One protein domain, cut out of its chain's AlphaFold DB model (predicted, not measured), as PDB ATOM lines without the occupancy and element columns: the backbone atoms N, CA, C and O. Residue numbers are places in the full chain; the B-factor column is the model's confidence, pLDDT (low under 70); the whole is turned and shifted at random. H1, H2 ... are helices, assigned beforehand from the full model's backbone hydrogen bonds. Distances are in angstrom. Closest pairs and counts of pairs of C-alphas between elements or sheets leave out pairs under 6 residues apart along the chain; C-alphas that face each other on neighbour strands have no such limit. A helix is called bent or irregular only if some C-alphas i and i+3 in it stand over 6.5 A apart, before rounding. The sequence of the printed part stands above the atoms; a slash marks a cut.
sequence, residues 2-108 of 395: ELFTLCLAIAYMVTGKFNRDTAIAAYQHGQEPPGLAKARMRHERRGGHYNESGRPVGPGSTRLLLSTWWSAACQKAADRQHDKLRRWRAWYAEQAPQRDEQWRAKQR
ATOM      1  N   GLU A   2       7.156 -69.256  29.179       37.84
ATOM      2  CA  GLU A   2       6.973 -67.789  29.123       37.84
ATOM      3  C   GLU A   2       6.652 -67.134  30.480       37.84
ATOM      4  O   GLU A   2       7.315 -66.167  30.850       37.84
ATOM      5  N   LEU A   3       5.741 -67.717  31.273       42.47
ATOM      6  CA  LEU A   3       5.463 -67.280  32.652       42.47
ATOM      7  C   LEU A   3       6.710 -67.308  33.549       42.47
ATOM      8  O   LEU A   3       6.994 -66.336  34.235       42.47
ATOM      9  N   PHE A   4       7.514 -68.374  33.490       43.75
ATOM     10  CA  PHE A   4       8.743 -68.483  34.285       43.75
ATOM     11  C   PHE A   4       9.763 -67.401  33.904       43.75
ATOM     12  O   PHE A   4      10.358 -66.781  34.781       43.75
ATOM     13  N   THR A   5       9.920 -67.102  32.608       49.75
ATOM     14  CA  THR A   5      10.759 -65.979  32.150       49.75
ATOM     15  C   THR A   5      10.185 -64.609  32.506       49.75
ATOM     16  O   THR A   5      10.964 -63.704  32.788       49.75
ATOM     17  N   LEU A   6       8.857 -64.453  32.543       47.41
ATOM     18  CA  LEU A   6       8.184 -63.228  32.980       47.41
ATOM     19  C   LEU A   6       8.434 -62.979  34.476       47.41
ATOM     20  O   LEU A   6       8.880 -61.900  34.854       47.41
ATOM     21  N   CYS A   7       8.235 -63.994  35.318       46.16
ATOM     22  CA  CYS A   7       8.480 -63.918  36.756       46.16
ATOM     23  C   CYS A   7       9.963 -63.699  37.085       46.16
ATOM     24  O   CYS A   7      10.281 -62.836  37.902       46.16
ATOM     25  N   LEU A   8      10.885 -64.395  36.403       54.75
ATOM     26  CA  LEU A   8      12.325 -64.127  36.520       54.75
ATOM     27  C   LEU A   8      12.681 -62.712  36.072       54.75
ATOM     28  O   LEU A   8      13.523 -62.083  36.707       54.75
ATOM     29  N   ALA A   9      12.050 -62.189  35.017       53.19
ATOM     30  CA  ALA A   9      12.244 -60.803  34.617       53.19
ATOM     31  C   ALA A   9      11.762 -59.844  35.714       53.19
ATOM     32  O   ALA A   9      12.511 -58.941  36.064       53.19
ATOM     33  N   ILE A  10      10.582 -60.055  36.307       55.41
ATOM     34  CA  ILE A  10      10.043 -59.189  37.372       55.41
ATOM     35  C   ILE A  10      10.914 -59.248  38.642       55.41
ATOM     36  O   ILE A  10      11.305 -58.204  39.165       55.41
ATOM     37  N   ALA A  11      11.339 -60.435  39.084       51.41
ATOM     38  CA  ALA A  11      12.291 -60.574  40.193       51.41
ATOM     39  C   ALA A  11      13.650 -59.902  39.883       51.41
ATOM     40  O   ALA A  11      14.287 -59.292  40.749       51.41
ATOM     41  N   TYR A  12      14.097 -59.951  38.626       54.97
ATOM     42  CA  TYR A  12      15.323 -59.291  38.167       54.97
ATOM     43  C   TYR A  12      15.174 -57.763  38.007       54.97
ATOM     44  O   TYR A  12      16.168 -57.046  38.141       54.97
ATOM     45  N   MET A  13      13.955 -57.255  37.779       52.06
ATOM     46  CA  MET A  13      13.626 -55.822  37.829       52.06
ATOM     47  C   MET A  13      13.682 -55.296  39.266       52.06
ATOM     48  O   MET A  13      14.313 -54.271  39.513       52.06
ATOM     49  N   VAL A  14      13.048 -55.994  40.217       47.56
ATOM     50  CA  VAL A  14      12.873 -55.470  41.584       47.56
ATOM     51  C   VAL A  14      14.113 -55.638  42.457       47.56
ATOM     52  O   VAL A  14      14.391 -54.781  43.289       47.56
ATOM     53  N   THR A  15      14.966 -56.633  42.195       52.12
ATOM     54  CA  THR A  15      16.269 -56.768  42.884       52.12
ATOM     55  C   THR A  15      17.294 -55.661  42.550       52.12
ATOM     56  O   THR A  15      18.493 -55.843  42.780       52.12
ATOM     57  N   GLY A  16      16.866 -54.526  41.978       48.62
ATOM     58  CA  GLY A  16      17.635 -53.280  41.827       48.62
ATOM     59  C   GLY A  16      18.832 -53.345  40.873       48.62
ATOM     60  O   GLY A  16      19.555 -52.367  40.694       48.62
ATOM     61  N   LYS A  17      19.075 -54.494  40.233       54.38
ATOM     62  CA  LYS A  17      20.281 -54.751  39.424       54.38
ATOM     63  C   LYS A  17      20.246 -54.091  38.038       54.38
ATOM     64  O   LYS A  17      21.255 -54.143  37.333       54.38
ATOM     65  N   PHE A  18      19.128 -53.467  37.662       57.53
ATOM     66  CA  PHE A  18      18.932 -52.693  36.431       57.53
ATOM     67  C   PHE A  18      18.019 -51.480  36.691       57.53
ATOM     68  O   PHE A  18      16.801 -51.573  36.558       57.53
ATOM     69  N   ASN A  19      18.602 -50.322  37.009       66.00
ATOM     70  CA  ASN A  19      17.832 -49.081  37.110       66.00
ATOM     71  C   ASN A  19      17.268 -48.680  35.739       66.00
ATOM     72  O   ASN A  19      18.006 -48.505  34.767       66.00
ATOM     73  N   ARG A  20      15.944 -48.506  35.675       64.62
ATOM     74  CA  ARG A  20      15.226 -48.067  34.471       64.62
ATOM     75  C   ARG A  20      15.786 -46.750  33.934       64.62
ATOM     76  O   ARG A  20      16.044 -46.642  32.739       64.62
ATOM     77  N   ASP A  21      16.029 -45.790  34.818       67.38
ATOM     78  CA  ASP A  21      16.469 -44.448  34.433       67.38
ATOM     79  C   ASP A  21      17.895 -44.451  33.878       67.38
ATOM     80  O   ASP A  21      18.167 -43.767  32.896       67.38
ATOM     81  N   THR A  22      18.794 -45.289  34.411       68.81
ATOM     82  CA  THR A  22      20.155 -45.419  33.860       68.81
ATOM     83  C   THR A  22      20.168 -46.140  32.513       68.81
ATOM     84  O   THR A  22      21.003 -45.823  31.670       68.81
ATOM     85  N   ALA A  23      19.231 -47.063  32.267       67.25
ATOM     86  CA  ALA A  23      19.056 -47.673  30.952       67.25
ATOM     87  C   ALA A  23      18.496 -46.670  29.927       67.25
ATOM     88  O   ALA A  23      19.020 -46.580  28.820       67.25
ATOM     89  N   ILE A  24      17.476 -45.886  30.297       67.06
ATOM     90  CA  ILE A  24      16.898 -44.846  29.428       67.06
ATOM     91  C   ILE A  24      17.930 -43.743  29.134       67.06
ATOM     92  O   ILE A  24      18.084 -43.364  27.976       67.06
ATOM     93  N   ALA A  25      18.682 -43.284  30.138       74.06
ATOM     94  CA  ALA A  25      19.743 -42.292  29.958       74.06
ATOM     95  C   ALA A  25      20.875 -42.809  29.052       74.06
ATOM     96  O   ALA A  25      21.302 -42.096  28.147       74.06
ATOM     97  N   ALA A  26      21.321 -44.061  29.226       71.94
ATOM     98  CA  ALA A  26      22.313 -44.666  28.333       71.94
ATOM     99  C   ALA A  26      21.835 -44.647  26.870       71.94
ATOM    100  O   ALA A  26      22.567 -44.181  25.996       71.94
ATOM    101  N   TYR A  27      20.577 -45.028  26.614       71.94
ATOM    102  CA  TYR A  27      19.990 -44.966  25.274       71.94
ATOM    103  C   TYR A  27      19.868 -43.542  24.715       71.94
ATOM    104  O   TYR A  27      20.151 -43.337  23.537       71.94
ATOM    105  N   GLN A  28      19.518 -42.549  25.538       73.94
ATOM    106  CA  GLN A  28      19.494 -41.136  25.128       73.94
ATOM    107  C   GLN A  28      20.884 -40.611  24.728       73.94
ATOM    108  O   GLN A  28      20.981 -39.720  23.887       73.94
ATOM    109  N   HIS A  29      21.955 -41.188  25.279       76.69
ATOM    110  CA  HIS A  29      23.344 -40.884  24.921       76.69
ATOM    111  C   HIS A  29      23.947 -41.841  23.873       76.69
ATOM    112  O   HIS A  29      25.144 -41.763  23.600       76.69
ATOM    113  N   GLY A  30      23.152 -42.743  23.282       73.94
ATOM    114  CA  GLY A  30      23.619 -43.711  22.280       73.94
ATOM    115  C   GLY A  30      24.547 -44.807  22.824       73.94
ATOM    116  O   GLY A  30      25.270 -45.431  22.050       73.94
ATOM    117  N   GLN A  31      24.555 -45.041  24.138       80.12
ATOM    118  CA  GLN A  31      25.408 -46.023  24.813       80.12
ATOM    119  C   GLN A  31      24.625 -47.286  25.211       80.12
ATOM    120  O   GLN A  31      23.435 -47.228  25.521       80.12
ATOM    121  N   GLU A  32      25.299 -48.442  25.251       75.62
ATOM    122  CA  GLU A  32      24.705 -49.660  25.820       75.62
ATOM    123  C   GLU A  32      24.440 -49.473  27.332       75.62
ATOM    124  O   GLU A  32      25.318 -48.990  28.053       75.62
ATOM    125  N   PRO A  33      23.278 -49.904  27.865       79.31
ATOM    126  CA  PRO A  33      23.024 -49.881  29.302       79.31
ATOM    127  C   PRO A  33      24.115 -50.632  30.084       79.31
ATOM    128  O   PRO A  33      24.448 -51.766  29.725       79.31
ATOM    129  N   PRO A  34      24.624 -50.098  31.210       74.69
ATOM    130  CA  PRO A  34      25.758 -50.699  31.925       74.69
ATOM    131  C   PRO A  34      25.466 -52.116  32.439       74.69
ATOM    132  O   PRO A  34      26.363 -52.958  32.518       74.69
ATOM    133  N   GLY A  35      24.203 -52.422  32.749       74.00
ATOM    134  CA  GLY A  35      23.777 -53.780  33.084       74.00
ATOM    135  C   GLY A  35      23.821 -54.745  31.890       74.00
ATOM    136  O   GLY A  35      24.155 -55.916  32.081       74.00
ATOM    137  N   LEU A  36      23.505 -54.270  30.677       78.50
ATOM    138  CA  LEU A  36      23.520 -55.064  29.442       78.50
ATOM    139  C   LEU A  36      24.965 -55.358  29.036       78.50
ATOM    140  O   LEU A  36      25.323 -56.525  28.893       78.50
ATOM    141  N   ALA A  37      25.820 -54.332  29.004       80.94
ATOM    142  CA  ALA A  37      27.255 -54.483  28.771       80.94
ATOM    143  C   ALA A  37      27.899 -55.470  29.771       80.94
ATOM    144  O   ALA A  37      28.691 -56.338  29.402       80.94
ATOM    145  N   LYS A  38      27.500 -55.419  31.053       81.69
ATOM    146  CA  LYS A  38      27.964 -56.356  32.095       81.69
ATOM    147  C   LYS A  38      27.415 -57.780  31.936       81.69
ATOM    148  O   LYS A  38      28.079 -58.723  32.366       81.69
ATOM    149  N   ALA A  39      26.228 -57.958  31.354       79.88
ATOM    150  CA  ALA A  39      25.690 -59.275  31.009       79.88
ATOM    151  C   ALA A  39      26.413 -59.862  29.785       79.88
ATOM    152  O   ALA A  39      26.850 -61.010  29.839       79.88
ATOM    153  N   ARG A  40      26.629 -59.041  28.751       82.25
ATOM    154  CA  ARG A  40      27.375 -59.364  27.529       82.25
ATOM    155  C   ARG A  40      28.808 -59.798  27.838       82.25
ATOM    156  O   ARG A  40      29.153 -60.948  27.583       82.25
ATOM    157  N   MET A  41      29.578 -58.971  28.550       82.25
ATOM    158  CA  MET A  41      30.938 -59.327  28.988       82.25
ATOM    159  C   MET A  41      30.990 -60.609  29.838       82.25
ATOM    160  O   MET A  41      32.006 -61.298  29.848       82.25
ATOM    161  N   ARG A  42      29.926 -60.953  30.580       82.81
ATOM    162  CA  ARG A  42      29.862 -62.199  31.370       82.81
ATOM    163  C   ARG A  42      29.522 -63.436  30.540       82.81
ATOM    164  O   ARG A  42      29.928 -64.522  30.943       82.81
ATOM    165  N   HIS A  43      28.774 -63.278  29.452       84.12
ATOM    166  CA  HIS A  43      28.481 -64.333  28.480       84.12
ATOM    167  C   HIS A  43      29.731 -64.619  27.638       84.12
ATOM    168  O   HIS A  43      30.246 -65.734  27.684       84.12
ATOM    169  N   GLU A  44      30.319 -63.583  27.033       85.06
ATOM    170  CA  GLU A  44      31.557 -63.664  26.240       85.06
ATOM    171  C   GLU A  44      32.723 -64.256  27.065       85.06
ATOM    172  O   GLU A  44      33.329 -65.253  26.673       85.06
ATOM    173  N   ARG A  45      32.982 -63.745  28.284       85.88
ATOM    174  CA  ARG A  45      34.070 -64.240  29.160       85.88
ATOM    175  C   ARG A  45      33.885 -65.684  29.652       85.88
ATOM    176  O   ARG A  45      34.836 -66.269  30.164       85.88
ATOM    177  N   ARG A  46      32.685 -66.266  29.548       83.12
ATOM    178  CA  ARG A  46      32.410 -67.661  29.940       83.12
ATOM    179  C   ARG A  46      32.304 -68.617  28.743       83.12
ATOM    180  O   ARG A  46      31.812 -69.728  28.916       83.12
ATOM    181  N   GLY A  47      32.744 -68.207  27.550       82.38
ATOM    182  CA  GLY A  47      32.650 -69.035  26.340       82.38
ATOM    183  C   GLY A  47      31.220 -69.175  25.808       82.38
ATOM    184  O   GLY A  47      30.901 -70.130  25.100       82.38
ATOM    185  N   GLY A  48      30.338 -68.244  26.173       83.81
ATOM    186  CA  GLY A  48      29.044 -68.101  25.532       83.81
ATOM    187  C   GLY A  48      29.210 -67.683  24.072       83.81
ATOM    188  O   GLY A  48      30.037 -66.834  23.748       83.81
ATOM    189  N   HIS A  49      28.415 -68.282  23.191       84.00
ATOM    190  CA  HIS A  49      28.402 -68.004  21.754       84.00
ATOM    191  C   HIS A  49      26.988 -67.608  21.317       84.00
ATOM    192  O   HIS A  49      26.061 -67.609  22.128       84.00
ATOM    193  N   TYR A  50      26.809 -67.254  20.049       86.81
ATOM    194  CA  TYR A  50      25.497 -66.987  19.462       86.81
ATOM    195  C   TYR A  50      25.155 -68.105  18.477       86.81
ATOM    196  O   TYR A  50      26.048 -68.657  17.839       86.81
ATOM    197  N   ASN A  51      23.876 -68.467  18.380       87.69
ATOM    198  CA  ASN A  51      23.406 -69.379  17.340       87.69
ATOM    199  C   ASN A  51      23.199 -68.640  16.003       87.69
ATOM    200  O   ASN A  51      23.270 -67.413  15.941       87.69
ATOM    201  N   GLU A  52      22.869 -69.384  14.949       83.12
ATOM    202  CA  GLU A  52      22.604 -68.855  13.599       83.12
ATOM    203  C   GLU A  52      21.481 -67.799  13.568       83.12
ATOM    204  O   GLU A  52      21.505 -66.886  12.750       83.12
ATOM    205  N   SER A  53      20.528 -67.862  14.508       82.00
ATOM    206  CA  SER A  53      19.466 -66.854  14.681       82.00
ATOM    207  C   SER A  53      19.883 -65.624  15.513       82.00
ATOM    208  O   SER A  53      19.027 -64.838  15.921       82.00
ATOM    209  N   GLY A  54      21.171 -65.476  15.839       79.44
ATOM    210  CA  GLY A  54      21.714 -64.366  16.632       79.44
ATOM    211  C   GLY A  54      21.341 -64.385  18.121       79.44
ATOM    212  O   GLY A  54      21.571 -63.404  18.827       79.44
ATOM    213  N   ARG A  55      20.766 -65.480  18.635       82.12
ATOM    214  CA  ARG A  55      20.422 -65.631  20.059       82.12
ATOM    215  C   ARG A  55      21.630 -66.158  20.835       82.12
ATOM    216  O   ARG A  55      22.285 -67.082  20.352       82.12
ATOM    217  N   PRO A  56      21.922 -65.642  22.040       82.88
ATOM    218  CA  PRO A  56      23.023 -66.150  22.841       82.88
ATOM    219  C   PRO A  56      22.703 -67.553  23.370       82.88
ATOM    220  O   PRO A  56      21.597 -67.824  23.837       82.88
ATOM    221  N   VAL A  57      23.700 -68.429  23.332       82.62
ATOM    222  CA  VAL A  57      23.685 -69.821  23.793       82.62
ATOM    223  C   VAL A  57      24.890 -70.046  24.716       82.62
ATOM    224  O   VAL A  57      25.862 -69.285  24.705       82.62
ATOM    225  N   GLY A  58      24.812 -71.052  25.589       79.75
ATOM    226  CA  GLY A  58      25.875 -71.372  26.544       79.75
ATOM    227  C   GLY A  58      25.856 -70.513  27.820       79.75
ATOM    228  O   GLY A  58      24.831 -69.901  28.152       79.75
ATOM    229  N   PRO A  59      26.956 -70.486  28.592       74.62
ATOM    230  CA  PRO A  59      26.974 -69.915  29.937       74.62
ATOM    231  C   PRO A  59      26.627 -68.420  29.982       74.62
ATOM    232  O   PRO A  59      27.297 -67.585  29.387       74.62
ATOM    233  N   GLY A  60      25.589 -68.058  30.742       73.88
ATOM    234  CA  GLY A  60      25.139 -66.664  30.888       73.88
ATOM    235  C   GLY A  60      24.175 -66.163  29.804       73.88
ATOM    236  O   GLY A  60      23.693 -65.037  29.918       73.88
ATOM    237  N   SER A  61      23.836 -66.995  28.813       73.88
ATOM    238  CA  SER A  61      22.875 -66.686  27.740       73.88
ATOM    239  C   SER A  61      21.516 -66.198  28.248       73.88
ATOM    240  O   SER A  61      21.017 -65.177  27.785       73.88
ATOM    241  N   THR A  62      20.944 -66.876  29.247       71.44
ATOM    242  CA  THR A  62      19.659 -66.517  29.872       71.44
ATOM    243  C   THR A  62      19.673 -65.108  30.460       71.44
ATOM    244  O   THR A  62      18.737 -64.337  30.262       71.44
ATOM    245  N   ARG A  63      20.767 -64.733  31.134       73.81
ATOM    246  CA  ARG A  63      20.945 -63.394  31.702       73.81
ATOM    247  C   ARG A  63      21.108 -62.333  30.615       73.81
ATOM    248  O   ARG A  63      20.577 -61.239  30.781       73.81
ATOM    249  N   LEU A  64      21.811 -62.658  29.529       76.75
ATOM    250  CA  LEU A  64      21.959 -61.764  28.382       76.75
ATOM    251  C   LEU A  64      20.608 -61.533  27.680       76.75
ATOM    252  O   LEU A  64      20.234 -60.380  27.484       76.75
ATOM    253  N   LEU A  65      19.832 -62.594  27.423       78.31
ATOM    254  CA  LEU A  65      18.464 -62.525  26.880       78.31
ATOM    255  C   LEU A  65      17.514 -61.691  27.747       78.31
ATOM    256  O   LEU A  65      16.795 -60.842  27.227       78.31
ATOM    257  N   LEU A  66      17.531 -61.890  29.068       73.69
ATOM    258  CA  LEU A  66      16.733 -61.075  29.989       73.69
ATOM    259  C   LEU A  66      17.155 -59.601  29.936       73.69
ATOM    260  O   LEU A  66      16.297 -58.722  29.914       73.69
ATOM    261  N   SER A  67      18.461 -59.312  29.857       72.12
ATOM    262  CA  SER A  67      18.936 -57.930  29.746       72.12
ATOM    263  C   SER A  67      18.620 -57.256  28.410       72.12
ATOM    264  O   SER A  67      18.285 -56.075  28.434       72.12
ATOM    265  N   THR A  68      18.690 -57.961  27.273       79.50
ATOM    266  CA  THR A  68      18.348 -57.390  25.956       79.50
ATOM    267  C   THR A  68      16.846 -57.169  25.817       79.50
ATOM    268  O   THR A  68      16.418 -56.128  25.323       79.50
ATOM    269  N   TRP A  69      16.030 -58.109  26.303       78.75
ATOM    270  CA  TRP A  69      14.578 -57.953  26.344       78.75
ATOM    271  C   TRP A  69      14.165 -56.778  27.237       78.75
ATOM    272  O   TRP A  69      13.377 -55.929  26.819       78.75
ATOM    273  N   TRP A  70      14.744 -56.678  28.439       70.69
ATOM    274  CA  TRP A  70      14.458 -55.583  29.365       70.69
ATOM    275  C   TRP A  70      14.889 -54.223  28.817       70.69
ATOM    276  O   TRP A  70      14.147 -53.246  28.918       70.69
ATOM    277  N   SER A  71      16.067 -54.141  28.199       72.44
ATOM    278  CA  SER A  71      16.568 -52.880  27.663       72.44
ATOM    279  C   SER A  71      15.729 -52.394  26.472       72.44
ATOM    280  O   SER A  71      15.363 -51.219  26.428       72.44
ATOM    281  N   ALA A  72      15.300 -53.305  25.588       75.94
ATOM    282  CA  ALA A  72      14.339 -53.009  24.523       75.94
ATOM    283  C   ALA A  72      12.953 -52.600  25.067       75.94
ATOM    284  O   ALA A  72      12.316 -51.692  24.527       75.94
ATOM    285  N   ALA A  73      12.485 -53.215  26.160       71.06
ATOM    286  CA  ALA A  73      11.241 -52.827  26.824       71.06
ATOM    287  C   ALA A  73      11.324 -51.414  27.436       71.06
ATOM    288  O   ALA A  73      10.389 -50.627  27.281       71.06
ATOM    289  N   CYS A  74      12.454 -51.059  28.060       72.88
ATOM    290  CA  CYS A  74      12.725 -49.709  28.566       72.88
ATOM    291  C   CYS A  74      12.737 -48.661  27.447       72.88
ATOM    292  O   CYS A  74      12.112 -47.610  27.600       72.88
ATOM    293  N   GLN A  75      13.381 -48.957  26.314       73.62
ATOM    294  CA  GLN A  75      13.398 -48.078  25.141       73.62
ATOM    295  C   GLN A  75      11.976 -47.862  24.595       73.62
ATOM    296  O   GLN A  75      11.500 -46.731  24.546       73.62
ATOM    297  N   LYS A  76      11.220 -48.945  24.369       77.06
ATOM    298  CA  LYS A  76       9.812 -48.887  23.932       77.06
ATOM    299  C   LYS A  76       8.894 -48.161  24.929       77.06
ATOM    300  O   LYS A  76       7.882 -47.577  24.538       77.06
ATOM    301  N   ALA A  77       9.210 -48.195  26.224       69.25
ATOM    302  CA  ALA A  77       8.497 -47.433  27.248       69.25
ATOM    303  C   ALA A  77       8.840 -45.932  27.213       69.25
ATOM    304  O   ALA A  77       7.949 -45.113  27.455       69.25
ATOM    305  N   ALA A  78      10.084 -45.565  26.890       70.12
ATOM    306  CA  ALA A  78      10.479 -44.180  26.642       70.12
ATOM    307  C   ALA A  78       9.815 -43.635  25.366       70.12
ATOM    308  O   ALA A  78       9.230 -42.554  25.408       70.12
ATOM    309  N   ASP A  79       9.778 -44.412  24.280       76.12
ATOM    310  CA  ASP A  79       9.094 -44.035  23.034       76.12
ATOM    311  C   ASP A  79       7.605 -43.742  23.273       76.12
ATOM    312  O   ASP A  79       7.100 -42.695  22.872       76.12
ATOM    313  N   ARG A  80       6.910 -44.599  24.036       74.00
ATOM    314  CA  ARG A  80       5.510 -44.375  24.452       74.00
ATOM    315  C   ARG A  80       5.321 -43.093  25.272       74.00
ATOM    316  O   ARG A  80       4.305 -42.417  25.112       74.00
ATOM    317  N   GLN A  81       6.267 -42.754  26.151       68.06
ATOM    318  CA  GLN A  81       6.247 -41.493  26.904       68.06
ATOM    319  C   GLN A  81       6.454 -40.293  25.968       68.06
ATOM    320  O   GLN A  81       5.691 -39.328  26.032       68.06
ATOM    321  N   HIS A  82       7.414 -40.371  25.044       73.38
ATOM    322  CA  HIS A  82       7.637 -39.339  24.032       73.38
ATOM    323  C   HIS A  82       6.431 -39.171  23.097       73.38
ATOM    324  O   HIS A  82       6.053 -38.039  22.809       73.38
ATOM    325  N   ASP A  83       5.758 -40.249  22.692       78.12
ATOM    326  CA  ASP A  83       4.521 -40.201  21.904       78.12
ATOM    327  C   ASP A  83       3.359 -39.578  22.670       78.12
ATOM    328  O   ASP A  83       2.649 -38.731  22.122       78.12
ATOM    329  N   LYS A  84       3.182 -39.934  23.948       77.25
ATOM    330  CA  LYS A  84       2.183 -39.297  24.813       77.25
ATOM    331  C   LYS A  84       2.448 -37.794  24.917       77.25
ATOM    332  O   LYS A  84       1.530 -37.007  24.702       77.25
ATOM    333  N   LEU A  85       3.698 -37.389  25.155       75.00
ATOM    334  CA  LEU A  85       4.103 -35.982  25.212       75.00
ATOM    335  C   LEU A  85       3.945 -35.261  23.862       75.00
ATOM    336  O   LEU A  85       3.519 -34.109  23.848       75.00
ATOM    337  N   ARG A  86       4.233 -35.918  22.728       78.75
ATOM    338  CA  ARG A  86       3.992 -35.373  21.378       78.75
ATOM    339  C   ARG A  86       2.503 -35.119  21.139       78.75
ATOM    340  O   ARG A  86       2.144 -34.006  20.767       78.75
ATOM    341  N   ARG A  87       1.640 -36.102  21.422       77.56
ATOM    342  CA  ARG A  87       0.176 -35.970  21.306       77.56
ATOM    343  C   ARG A  87      -0.374 -34.884  22.228       77.56
ATOM    344  O   ARG A  87      -1.189 -34.082  21.796       77.56
ATOM    345  N   TRP A  88       0.115 -34.813  23.467       71.94
ATOM    346  CA  TRP A  88      -0.262 -33.759  24.412       71.94
ATOM    347  C   TRP A  88       0.148 -32.370  23.913       71.94
ATOM    348  O   TRP A  88      -0.653 -31.448  23.994       71.94
ATOM    349  N   ARG A  89       1.354 -32.204  23.349       78.50
ATOM    350  CA  ARG A  89       1.790 -30.928  22.751       78.50
ATOM    351  C   ARG A  89       0.947 -30.525  21.540       78.50
ATOM    352  O   ARG A  89       0.601 -29.354  21.445       78.50
ATOM    353  N   ALA A  90       0.605 -31.467  20.659       78.88
ATOM    354  CA  ALA A  90      -0.275 -31.212  19.516       78.88
ATOM    355  C   ALA A  90      -1.668 -30.754  19.980       78.88
ATOM    356  O   ALA A  90      -2.099 -29.659  19.633       78.88
ATOM    357  N   TRP A  91      -2.291 -31.514  20.886       78.75
ATOM    358  CA  TRP A  91      -3.583 -31.164  21.482       78.75
ATOM    359  C   TRP A  91      -3.556 -29.803  22.201       78.75
ATOM    360  O   TRP A  91      -4.461 -28.991  22.031       78.75
ATOM    361  N   TYR A  92      -2.492 -29.499  22.957       72.81
ATOM    362  CA  TYR A  92      -2.330 -28.180  23.579       72.81
ATOM    363  C   TYR A  92      -2.182 -27.049  22.554       72.81
ATOM    364  O   TYR A  92      -2.689 -25.960  22.808       72.81
ATOM    365  N   ALA A  93      -1.508 -27.276  21.424       75.56
ATOM    366  CA  ALA A  93      -1.370 -26.280  20.362       75.56
ATOM    367  C   ALA A  93      -2.707 -26.022  19.641       75.56
ATOM    368  O   ALA A  93      -3.040 -24.869  19.376       75.56
ATOM    369  N   GLU A  94      -3.495 -27.071  19.398       75.12
ATOM    370  CA  GLU A  94      -4.846 -26.987  18.820       75.12
ATOM    371  C   GLU A  94      -5.834 -26.260  19.752       75.12
ATOM    372  O   GLU A  94      -6.642 -25.451  19.300       75.12
ATOM    373  N   GLN A  95      -5.749 -26.500  21.066       73.50
ATOM    374  CA  GLN A  95      -6.658 -25.930  22.075       73.50
ATOM    375  C   GLN A  95      -6.240 -24.541  22.599       73.50
ATOM    376  O   GLN A  95      -7.071 -23.803  23.139       73.50
ATOM    377  N   ALA A  96      -4.970 -24.151  22.441       66.50
ATOM    378  CA  ALA A  96      -4.452 -22.848  22.863       66.50
ATOM    379  C   ALA A  96      -5.276 -21.635  22.372       66.50
ATOM    380  O   ALA A  96      -5.666 -20.833  23.227       66.50
ATOM    381  N   PRO A  97      -5.602 -21.476  21.067       72.56
ATOM    382  CA  PRO A  97      -6.323 -20.294  20.590       72.56
ATOM    383  C   PRO A  97      -7.696 -20.131  21.255       72.56
ATOM    384  O   PRO A  97      -8.002 -19.048  21.760       72.56
ATOM    385  N   GLN A  98      -8.484 -21.209  21.352       74.62
ATOM    386  CA  GLN A  98      -9.805 -21.174  21.990       74.62
ATOM    387  C   GLN A  98      -9.703 -20.842  23.485       74.62
ATOM    388  O   GLN A  98     -10.452 -20.004  23.997       74.62
ATOM    389  N   ARG A  99      -8.739 -21.437  24.199       72.25
ATOM    390  CA  ARG A  99      -8.521 -21.160  25.627       72.25
ATOM    391  C   ARG A  99      -8.118 -19.704  25.872       72.25
ATOM    392  O   ARG A  99      -8.607 -19.079  26.818       72.25
ATOM    393  N   ASP A 100      -7.265 -19.146  25.022       77.00
ATOM    394  CA  ASP A 100      -6.781 -17.772  25.154       77.00
ATOM    395  C   ASP A 100      -7.848 -16.745  24.731       77.00
ATOM    396  O   ASP A 100      -7.884 -15.626  25.251       77.00
ATOM    397  N   GLU A 101      -8.780 -17.107  23.844       76.31
ATOM    398  CA  GLU A 101     -10.009 -16.344  23.586       76.31
ATOM    399  C   GLU A 101     -10.964 -16.363  24.779       76.31
ATOM    400  O   GLU A 101     -11.385 -15.296  25.235       76.31
ATOM    401  N   GLN A 102     -11.239 -17.534  25.360       81.31
ATOM    402  CA  GLN A 102     -12.052 -17.650  26.574       81.31
ATOM    403  C   GLN A 102     -11.437 -16.883  27.755       81.31
ATOM    404  O   GLN A 102     -12.155 -16.233  28.521       81.31
ATOM    405  N   TRP A 103     -10.109 -16.908  27.909       80.50
ATOM    406  CA  TRP A 103      -9.409 -16.125  28.926       80.50
ATOM    407  C   TRP A 103      -9.552 -14.620  28.667       80.50
ATOM    408  O   TRP A 103      -9.961 -13.882  29.569       80.50
ATOM    409  N   ARG A 104      -9.322 -14.155  27.428       80.50
ATOM    410  CA  ARG A 104      -9.541 -12.749  27.032       80.50
ATOM    411  C   ARG A 104     -10.995 -12.318  27.264       80.50
ATOM    412  O   ARG A 104     -11.225 -11.223  27.782       80.50
ATOM    413  N   ALA A 105     -11.972 -13.174  26.969       88.62
ATOM    414  CA  ALA A 105     -13.389 -12.936  27.240       88.62
ATOM    415  C   ALA A 105     -13.680 -12.826  28.749       88.62
ATOM    416  O   ALA A 105     -14.331 -11.871  29.176       88.62
ATOM    417  N   LYS A 106     -13.127 -13.722  29.582       89.56
ATOM    418  CA  LYS A 106     -13.233 -13.655  31.053       89.56
ATOM    419  C   LYS A 106     -12.625 -12.361  31.617       89.56
ATOM    420  O   LYS A 106     -13.244 -11.736  32.482       89.56
ATOM    421  N   GLN A 107     -11.481 -11.896  31.102       84.31
ATOM    422  CA  GLN A 107     -10.901 -10.605  31.512       84.31
ATOM    423  C   GLN A 107     -11.773  -9.412  31.087       84.31
ATOM    424  O   GLN A 107     -12.059  -8.539  31.911       84.31
ATOM    425  N   ARG A 108     -12.277  -9.397  29.843       89.06
ATOM    426  CA  ARG A 108     -13.228  -8.375  29.360       89.06
ATOM    427  C   ARG A 108     -14.494  -8.330  30.225       89.06
ATOM    428  O   ARG A 108     -14.889  -7.254  30.667       89.06
TER     429      ARG A 108
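This is residues 2 to 108 of the 395 residues of an uncharacterized protein of Thermocrispum agreste (UniProt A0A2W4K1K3). One long bent helix, H4, makes the length; H2 and H3 pack on its first part, H1 crosses close by, and residues 79 to 108 stick out. The 107 printed residues include four named helices, H1 to H4 in order, and no named strand: all helix. The whole is extended, radius of gyration of the C-alphas 21.5 A, spanning 76 by 28 by 26 A.

H4 is one helix by its hydrogen bonds but bent, C-alphas 94 and 97 being 7.1 A apart; its arms H4a, residues 61 to 94, and H4b, 97 to 108, stand at a steep tilt of 47 degrees. H1, residues 2 to 14, is close to but not clearly touching H4a; the closest C-alphas, Ala 9 and Leu 66, are 6.5 A apart. H2, residues 20 to 28, touches residues 71 to 78 of H4a alone, about perpendicular at 74 degrees, closest C-alphas Ile 24 and Gln 75, 6.4 A. H3, residues 34 to 44, forms a hairpin with H4a, touching its residues 61 to 71 alone, at a shallow tilt of 28 degrees, opposite ways, closest C-alphas Ala 39 and Leu 64, 5.2 A. In H1, H2, H3, H4a and H4b every O i to N i+4 pair is within hydrogen-bond range.

H1 begins at C-alpha 2 (6.973, -67.789, 29.123); H4a measures 49.2 A; H4b ends at C-alpha 108 (-13.228, -8.375, 29.360).

The printed part has no cut; the link from H3 to H4 is long, and pLDDT is under 70 at residues 2 to 24, 77, 81 and 96.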